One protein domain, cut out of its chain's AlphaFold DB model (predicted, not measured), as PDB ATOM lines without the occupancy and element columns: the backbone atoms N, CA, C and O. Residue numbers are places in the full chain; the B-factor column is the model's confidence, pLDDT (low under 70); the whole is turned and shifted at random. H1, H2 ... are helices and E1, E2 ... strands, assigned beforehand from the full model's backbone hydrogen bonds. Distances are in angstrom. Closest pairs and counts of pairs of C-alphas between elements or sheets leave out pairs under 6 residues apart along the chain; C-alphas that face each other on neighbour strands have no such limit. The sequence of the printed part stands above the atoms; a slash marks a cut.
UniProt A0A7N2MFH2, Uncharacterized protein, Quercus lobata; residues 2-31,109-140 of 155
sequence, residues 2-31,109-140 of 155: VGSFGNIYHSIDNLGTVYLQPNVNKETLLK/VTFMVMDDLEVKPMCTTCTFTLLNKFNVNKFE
ATOM      1  N   VAL A   2     197.316 207.730 231.720       55.06
ATOM      2  CA  VAL A   2     197.806 209.051 232.138       55.06
ATOM      3  C   VAL A   2     198.433 209.653 230.883       55.06
ATOM      4  O   VAL A   2     199.420 209.121 230.390       55.06
ATOM      5  N   GLY A   3     197.777 210.644 230.277       64.06
ATOM      6  CA  GLY A   3     198.318 211.329 229.100       64.06
ATOM      7  C   GLY A   3     199.596 212.105 229.437       64.06
ATOM      8  O   GLY A   3     199.998 212.179 230.598       64.06
ATOM      9  N   SER A   4     200.189 212.754 228.437       71.81
ATOM     10  CA  SER A   4     201.394 213.595 228.571       71.81
ATOM     11  C   SER A   4     201.276 214.699 229.637       71.81
ATOM     12  O   SER A   4     202.272 215.133 230.205       71.81
ATOM     13  N   PHE A   5     200.058 215.086 230.027       77.94
ATOM     14  CA  PHE A   5     199.826 215.962 231.180       77.94
ATOM     15  C   PHE A   5     200.427 215.440 232.491       77.94
ATOM     16  O   PHE A   5     200.881 216.242 233.304       77.94
ATOM     17  N   GLY A   6     200.475 214.121 232.706       82.94
ATOM     18  CA  GLY A   6     201.129 213.549 233.887       82.94
ATOM     19  C   GLY A   6     202.619 213.886 233.953       82.94
ATOM     20  O   GLY A   6     203.137 214.144 235.039       82.94
ATOM     21  N   ASN A   7     203.279 213.979 232.797       85.69
ATOM     22  CA  ASN A   7     204.697 214.309 232.705       85.69
ATOM     23  C   ASN A   7     204.961 215.778 233.045       85.69
ATOM     24  O   ASN A   7     205.968 216.068 233.686       85.69
ATOM     25  N   ILE A   8     204.037 216.693 232.723       85.81
ATOM     26  CA  ILE A   8     204.117 218.099 233.158       85.81
ATOM     27  C   ILE A   8     204.082 218.177 234.686       85.81
ATOM     28  O   ILE A   8     204.956 218.792 235.298       85.81
ATOM     29  N   TYR A   9     203.097 217.531 235.318       86.38
ATOM     30  CA  TYR A   9     202.981 217.537 236.778       86.38
ATOM     31  C   TYR A   9     204.199 216.894 237.439       86.38
ATOM     32  O   TYR A   9     204.745 217.460 238.381       86.38
ATOM     33  N   HIS A  10     204.677 215.770 236.906       86.88
ATOM     34  CA  HIS A  10     205.890 215.111 237.381       86.88
ATOM     35  C   HIS A  10     207.139 215.993 237.212       86.88
ATOM     36  O   HIS A  10     208.000 216.036 238.088       86.88
ATOM     37  N   SER A  11     207.238 216.748 236.120       88.44
ATOM     38  CA  SER A  11     208.344 217.681 235.877       88.44
ATOM     39  C   SER A  11     208.356 218.820 236.887       88.44
ATOM     40  O   SER A  11     209.393 219.125 237.476       88.44
ATOM     41  N   ILE A  12     207.187 219.417 237.143       86.38
ATOM     42  CA  ILE A  12     207.038 220.444 238.175       86.38
ATOM     43  C   ILE A  12     207.370 219.842 239.541       86.38
ATOM     44  O   ILE A  12     208.103 220.469 240.306       86.38
ATOM     45  N   ASP A  13     206.907 218.621 239.828       87.31
ATOM     46  CA  ASP A  13     207.156 217.919 241.090       87.31
ATOM     47  C   ASP A  13     208.636 217.561 241.326       87.31
ATOM     48  O   ASP A  13     209.126 217.597 242.454       87.31
ATOM     49  N   ASN A  14     209.408 217.365 240.262       87.38
ATOM     50  CA  ASN A  14     210.856 217.162 240.355       87.38
ATOM     51  C   ASN A  14     211.672 218.460 240.255       87.38
ATOM     52  O   ASN A  14     212.876 218.457 240.516       87.38
ATOM     53  N   LEU A  15     211.045 219.592 239.919       86.56
ATOM     54  CA  LEU A  15     211.749 220.866 239.804       86.56
ATOM     55  C   LEU A  15     212.252 221.356 241.171       86.56
ATOM     56  O   LEU A  15     211.479 221.533 242.118       86.56
ATOM     57  N   GLY A  16     213.556 221.616 241.267       83.81
ATOM     58  CA  GLY A  16     214.174 222.142 242.483       83.81
ATOM     59  C   GLY A  16     213.651 223.534 242.857       83.81
ATOM     60  O   GLY A  16     213.426 224.386 241.998       83.81
ATOM     61  N   THR A  17     213.528 223.802 244.158       82.56
ATOM     62  CA  THR A  17     213.066 225.098 244.699       82.56
ATOM     63  C   THR A  17     213.965 226.272 244.310       82.56
ATOM     64  O   THR A  17     213.514 227.411 244.278       82.56
ATOM     65  N   VAL A  18     215.220 226.001 243.935       84.75
ATOM     66  CA  VAL A  18     216.176 226.993 243.417       84.75
ATOM     67  C   VAL A  18     215.641 227.712 242.175       84.75
ATOM     68  O   VAL A  18     215.951 228.890 241.990       84.75
ATOM     69  N   TYR A  19     214.822 227.041 241.363       83.31
ATOM     70  CA  TYR A  19     214.237 227.599 240.141       83.31
ATOM     71  C   TYR A  19     212.913 228.337 240.380       83.31
ATOM     72  O   TYR A  19     212.466 229.078 239.506       83.31
ATOM     73  N   LEU A  20     212.291 228.163 241.550       83.44
ATOM     74  CA  LEU A  20     211.018 228.783 241.912       83.44
ATOM     75  C   LEU A  20     211.230 230.150 242.571       83.44
ATOM     76  O   LEU A  20     212.271 230.421 243.178       83.44
ATOM     77  N   GLN A  21     210.234 231.028 242.462       80.50
ATOM     78  CA  GLN A  21     210.222 232.264 243.244       80.50
ATOM     79  C   GLN A  21     210.025 231.959 244.748       80.50
ATOM     80  O   GLN A  21     209.345 230.991 245.092       80.50
ATOM     81  N   PRO A  22     210.578 232.781 245.664       72.62
ATOM     82  CA  PRO A  22     210.614 232.491 247.106       72.62
ATOM     83  C   PRO A  22     209.241 232.330 247.783       72.62
ATOM     84  O   PRO A  22     209.167 231.731 248.848       72.62
ATOM     85  N   ASN A  23     208.158 232.810 247.163       69.69
ATOM     86  CA  ASN A  23     206.791 232.730 247.692       69.69
ATOM     87  C   ASN A  23     205.893 231.734 246.935       69.69
ATOM     88  O   ASN A  23     204.672 231.764 247.079       69.69
ATOM     89  N   VAL A  24     206.469 230.863 246.105       74.00
ATOM     90  CA  VAL A  24     205.702 229.896 245.315       74.00
ATOM     91  C   VAL A  24     205.609 228.575 246.061       74.00
ATOM     92  O   VAL A  24     206.606 227.883 246.261       74.00
ATOM     93  N   ASN A  25     204.388 228.198 246.438       76.44
ATOM     94  CA  ASN A  25     204.114 226.870 246.960       76.44
ATOM     95  C   ASN A  25     203.879 225.893 245.796       76.44
ATOM     96  O   ASN A  25     203.011 226.075 244.939       76.44
ATOM     97  N   LYS A  26     204.668 224.825 245.781       77.69
ATOM     98  CA  LYS A  26     204.625 223.778 244.765       77.69
ATOM     99  C   LYS A  26     203.301 223.011 244.761       77.69
ATOM    100  O   LYS A  26     202.790 222.672 243.697       77.69
ATOM    101  N   GLU A  27     202.676 222.836 245.921       76.62
ATOM    102  CA  GLU A  27     201.371 222.180 246.016       76.62
ATOM    103  C   GLU A  27     200.258 222.993 245.355       76.62
ATOM    104  O   GLU A  27     199.364 222.418 244.739       76.62
ATOM    105  N   THR A  28     200.326 224.326 245.418       73.31
ATOM    106  CA  THR A  28     199.363 225.187 244.712       73.31
ATOM    107  C   THR A  28     199.522 225.143 243.192       73.31
ATOM    108  O   THR A  28     198.549 225.411 242.493       73.31
ATOM    109  N   LEU A  29     200.700 224.763 242.678       75.00
ATOM    110  CA  LEU A  29     200.925 224.541 241.243       75.00
ATOM    111  C   LEU A  29     200.384 223.190 240.780       75.00
ATOM    112  O   LEU A  29     199.773 223.099 239.721       75.00
ATOM    113  N   LEU A  30     200.609 222.145 241.580       78.56
ATOM    114  CA  LEU A  30     200.167 220.786 241.262       78.56
ATOM    115  C   LEU A  30     198.657 220.606 241.474       78.56
ATOM    116  O   LEU A  30     198.034 219.755 240.841       78.56
ATOM    117  N   LYS A  31     198.066 221.395 242.373       74.25
ATOM    118  CA  LYS A  31     196.641 221.362 242.719       74.25
ATOM    119  C   LYS A  31     196.075 222.782 242.702       74.25
ATOM    120  O   LYS A  31     195.852 223.364 243.771       74.25
ATOM    121  N   VAL A 109     216.022 231.581 233.955       78.94
ATOM    122  CA  VAL A 109     216.116 230.150 233.647       78.94
ATOM    123  C   VAL A 109     215.345 229.853 232.365       78.94
ATOM    124  O   VAL A 109     214.134 230.056 232.310       78.94
ATOM    125  N   THR A 110     216.038 229.329 231.355       84.69
ATOM    126  CA  THR A 110     215.412 228.789 230.141       84.69
ATOM    127  C   THR A 110     214.992 227.344 230.388       84.69
ATOM    128  O   THR A 110     215.748 226.577 230.982       84.69
ATOM    129  N   PHE A 111     213.806 226.955 229.929       86.50
ATOM    130  CA  PHE A 111     213.293 225.590 230.045       86.50
ATOM    131  C   PHE A 111     213.131 224.953 228.665       86.50
ATOM    132  O   PHE A 111     212.824 225.633 227.691       86.50
ATOM    133  N   MET A 112     213.321 223.639 228.608       85.62
ATOM    134  CA  MET A 112     213.036 222.792 227.457       85.62
ATOM    135  C   MET A 112     211.775 221.977 227.739       85.62
ATOM    136  O   MET A 112     211.646 221.414 228.828       85.62
ATOM    137  N   VAL A 113     210.880 221.905 226.753       87.12
ATOM    138  CA  VAL A 113     209.676 221.064 226.772       87.12
ATOM    139  C   VAL A 113     209.831 219.988 225.704       87.12
ATOM    140  O   VAL A 113     210.118 220.309 224.551       87.12
ATOM    141  N   MET A 114     209.692 218.726 226.092       84.19
ATOM    142  CA  MET A 114     209.809 217.586 225.180       84.19
ATOM    143  C   MET A 114     208.451 217.195 224.576       84.19
ATOM    144  O   MET A 114     207.405 217.724 224.957       84.19
ATOM    145  N   ASP A 115     208.469 216.275 223.611       83.00
ATOM    146  CA  ASP A 115     207.285 215.752 222.915       83.00
ATOM    147  C   ASP A 115     206.292 215.064 223.864       83.00
ATOM    148  O   ASP A 115     205.075 215.165 223.698       83.00
ATOM    149  N   ASP A 116     206.806 214.428 224.914       85.94
ATOM    150  CA  ASP A 116     206.026 213.839 225.998       85.94
ATOM    151  C   ASP A 116     205.547 214.862 227.050       85.94
ATOM    152  O   ASP A 116     204.950 214.468 228.054       85.94
ATOM    153  N   LEU A 117     205.762 216.160 226.801       89.19
ATOM    154  CA  LEU A 117     205.495 217.300 227.683       89.19
ATOM    155  C   LEU A 117     206.299 217.301 228.997       89.19
ATOM    156  O   LEU A 117     205.945 218.019 229.937       89.19
ATOM    157  N   GLU A 118     207.388 216.537 229.092       86.25
ATOM    158  CA  GLU A 118     208.335 216.684 230.197       86.25
ATOM    159  C   GLU A 118     209.070 218.040 230.095       86.25
ATOM    160  O   GLU A 118     209.504 218.458 229.019       86.25
ATOM    161  N   VAL A 119     209.210 218.741 231.226       87.81
ATOM    162  CA  VAL A 119     209.799 220.086 231.325       87.81
ATOM    163  C   VAL A 119     211.071 220.045 232.165       87.81
ATOM    164  O   VAL A 119     211.051 219.634 233.325       87.81
ATOM    165  N   LYS A 120     212.191 220.519 231.615       85.50
ATOM    166  CA  LYS A 120     213.496 220.531 232.303       85.50
ATOM    167  C   LYS A 120     214.226 221.858 232.098       85.50
ATOM    168  O   LYS A 120     214.066 222.466 231.042       85.50
ATOM    169  N   PRO A 121     215.042 222.327 233.063       85.81
ATOM    170  CA  PRO A 121     215.948 223.445 232.821       85.81
ATOM    171  C   PRO A 121     216.851 223.143 231.623       85.81
ATOM    172  O   PRO A 121     217.407 222.046 231.514       85.81
ATOM    173  N   MET A 122     216.989 224.106 230.718       81.25
ATOM    174  CA  MET A 122     217.852 223.977 229.557       81.25
ATOM    175  C   MET A 122     219.304 223.963 230.027       81.25
ATOM    176  O   MET A 122     219.771 224.868 230.715       81.25
ATOM    177  N   CYS A 123     220.021 222.916 229.648       73.69
ATOM    178  CA  CYS A 123     221.439 222.772 229.917       73.69
ATOM    179  C   CYS A 123     222.108 222.223 228.661       73.69
ATOM    180  O   CYS A 123     221.632 221.243 228.086       73.69
ATOM    181  N   THR A 124     223.217 222.835 228.246       66.81
ATOM    182  CA  THR A 124     223.946 222.485 227.017       66.81
ATOM    183  C   THR A 124     224.465 221.046 227.026       66.81
ATOM    184  O   THR A 124     224.606 220.420 225.980       66.81
ATOM    185  N   THR A 125     224.734 220.479 228.204       66.94
ATOM    186  CA  THR A 125     225.128 219.067 228.321       66.94
ATOM    187  C   THR A 125     223.923 218.130 228.230       66.94
ATOM    188  O   THR A 125     224.025 217.068 227.622       66.94
ATOM    189  N   CYS A 126     222.759 218.535 228.751       66.69
ATOM    190  CA  CYS A 126     221.520 217.761 228.651       66.69
ATOM    191  C   CYS A 126     220.991 217.696 227.215       66.69
ATOM    192  O   CYS A 126     220.484 216.650 226.815       66.69
ATOM    193  N   THR A 127     221.143 218.763 226.424       69.56
ATOM    194  CA  THR A 127     220.777 218.746 225.000       69.56
ATOM    195  C   THR A 127     221.640 217.763 224.210       69.56
ATOM    196  O   THR A 127     221.109 216.987 223.423       69.56
ATOM    197  N   PHE A 128     222.947 217.703 224.481       70.25
ATOM    198  CA  PHE A 128     223.845 216.721 223.868       70.25
ATOM    199  C   PHE A 128     223.471 215.274 224.235       70.25
ATOM    200  O   PHE A 128     223.385 214.412 223.362       70.25
ATOM    201  N   THR A 129     223.185 214.997 225.513       71.88
ATOM    202  CA  THR A 129     222.714 213.668 225.943       71.88
ATOM    203  C   THR A 129     221.381 213.296 225.292       71.88
ATOM    204  O   THR A 129     221.188 212.140 224.915       71.88
ATOM    205  N   LEU A 130     220.472 214.260 225.134       74.56
ATOM    206  CA  LEU A 130     219.184 214.049 224.482       74.56
ATOM    207  C   LEU A 130     219.357 213.708 222.994       74.56
ATOM    208  O   LEU A 130     218.781 212.731 222.522       74.56
ATOM    209  N   LEU A 131     220.210 214.442 222.279       78.62
ATOM    210  CA  LEU A 131     220.539 214.171 220.875       78.62
ATOM    211  C   LEU A 131     221.174 212.784 220.695       78.62
ATOM    212  O   LEU A 131     220.769 212.038 219.802       78.62
ATOM    213  N   ASN A 132     222.072 212.383 221.601       74.31
ATOM    214  CA  ASN A 132     222.623 211.025 221.618       74.31
ATOM    215  C   ASN A 132     221.544 209.961 221.873       74.31
ATOM    216  O   ASN A 132     221.550 208.921 221.220       74.31
ATOM    217  N   LYS A 133     220.595 210.212 222.786       77.69
ATOM    218  CA  LYS A 133     219.465 209.301 223.049       77.69
ATOM    219  C   LYS A 133     218.595 209.100 221.801       77.69
ATOM    220  O   LYS A 133     218.079 208.006 221.594       77.69
ATOM    221  N   PHE A 134     218.466 210.126 220.963       76.69
ATOM    222  CA  PHE A 134     217.767 210.055 219.678       76.69
ATOM    223  C   PHE A 134     218.643 209.541 218.519       76.69
ATOM    224  O   PHE A 134     218.202 209.567 217.372       76.69
ATOM    225  N   ASN A 135     219.852 209.032 218.796       77.75
ATOM    226  CA  ASN A 135     220.821 208.547 217.803       77.75
ATOM    227  C   ASN A 135     221.176 209.592 216.728       77.75
ATOM    228  O   ASN A 135     221.424 209.260 215.563       77.75
ATOM    229  N   VAL A 136     221.196 210.872 217.107       77.81
ATOM    230  CA  VAL A 136     221.650 211.953 216.231       77.81
ATOM    231  C   VAL A 136     223.173 212.013 216.292       77.81
ATOM    232  O   VAL A 136     223.764 212.636 217.166       77.81
ATOM    233  N   ASN A 137     223.815 211.347 215.335       71.81
ATOM    234  CA  ASN A 137     225.274 211.179 215.313       71.81
ATOM    235  C   ASN A 137     225.997 212.329 214.589       71.81
ATOM    236  O   ASN A 137     227.220 212.443 214.663       71.81
ATOM    237  N   LYS A 138     225.254 213.146 213.833       73.69
ATOM    238  CA  LYS A 138     225.777 214.243 213.012       73.69
ATOM    239  C   LYS A 138     225.028 215.529 213.334       73.69
ATOM    240  O   LYS A 138     223.903 215.718 212.886       73.69
ATOM    241  N   PHE A 139     225.684 216.420 214.071       67.56
ATOM    242  CA  PHE A 139     225.149 217.746 214.396       67.56
ATOM    243  C   PHE A 139     224.962 218.624 213.154       67.56
ATOM    244  O   PHE A 139     224.099 219.488 213.150       67.56
ATOM    245  N   GLU A 140     225.710 218.352 212.082       70.56
ATOM    246  CA  GLU A 140     225.591 219.037 210.788       70.56
ATOM    247  C   GLU A 140     224.222 218.849 210.117       70.56
ATOM    248  O   GLU A 140     223.871 219.613 209.226       70.56
TER     249      GLU A 140
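Overview. This is residues 2 to 31 and 109 to 140 of the 155 residues of an uncharacterized protein of Quercus lobata (UniProt A0A7N2MFH2). This is a loose, flat row of parts, with the short two-strand hairpin E1 and E2 in the middle, helix H1 beside it followed by the short helix H2 at one end of the row, and helix H3 at the other end. H1 lies between H2 and the hairpin, while H3 touches no helix and follows the hairpin through a tight link. The printed part has 62 residues, with three named helices and two named strands in the order H1, H2, E1, E2, H3; the sheet has the order E1 - E2 and is antiparallel. The class is mostly helix. The whole is loose, with a radius of gyration of the C-alphas of 14.0 A, and spans 43 by 28 by 13 A.

Arrangement. H1, residues 5 to 14, and H2, residues 26 to 30, touch; their closest C-alphas, those of Tyr 9 and Leu 30, are 6.2 A apart. E1, residues 111 to 113, and E2, residues 119 to 121, form a hairpin of antiparallel neighbour strands, with 153 degrees between their directions. C-alphas 112 and 120 face each other at 5.4 A. N 112 and O 120 are within hydrogen-bond range at 2.8 A, and so are N 120 and O 112 at 3.0 A. The closest C-alphas of H1 and E2, those of Ser 11 and Val 119, are 5.3 A apart. H1 and E1 are apart. H3, residues 124 to 133, is apart from H1, H2 and E1. In H1 and H2 every O i to N i+4 pair is within hydrogen-bond range; in H3 it is 5 of 6.

Along the chain. H1 begins at C-alpha 5, at (199.826, 215.962, 231.180), and is 14.4 A long from first to last C-alpha. H2, residues 26 to 30, measures 6.4 A. E1, residues 111 to 113, measures 6.7 A, and E2, residues 119 to 121, 7.2 A; C-alpha 119 is at (209.799, 220.086, 231.325). H3 is 14.5 A long and ends at C-alpha 133, at (219.465, 209.301, 223.049).

Size, cuts and confidence. The two C-alphas farthest apart, those of Asn 23 and Lys 138, are 43.6 A apart. Residues 32 to 108 are not printed, and C-alphas 31 and 109 are 23.2 A apart across this cut, which falls in the link from H2 to E1. The link from H1 to H2, 11 residues, is long; those from E1 to E2 and from E2 to H3 are tight. The mean pLDDT of the printed part is 78.7, with residues 2 to 3, 23, 124 to 127 and 139 under 70.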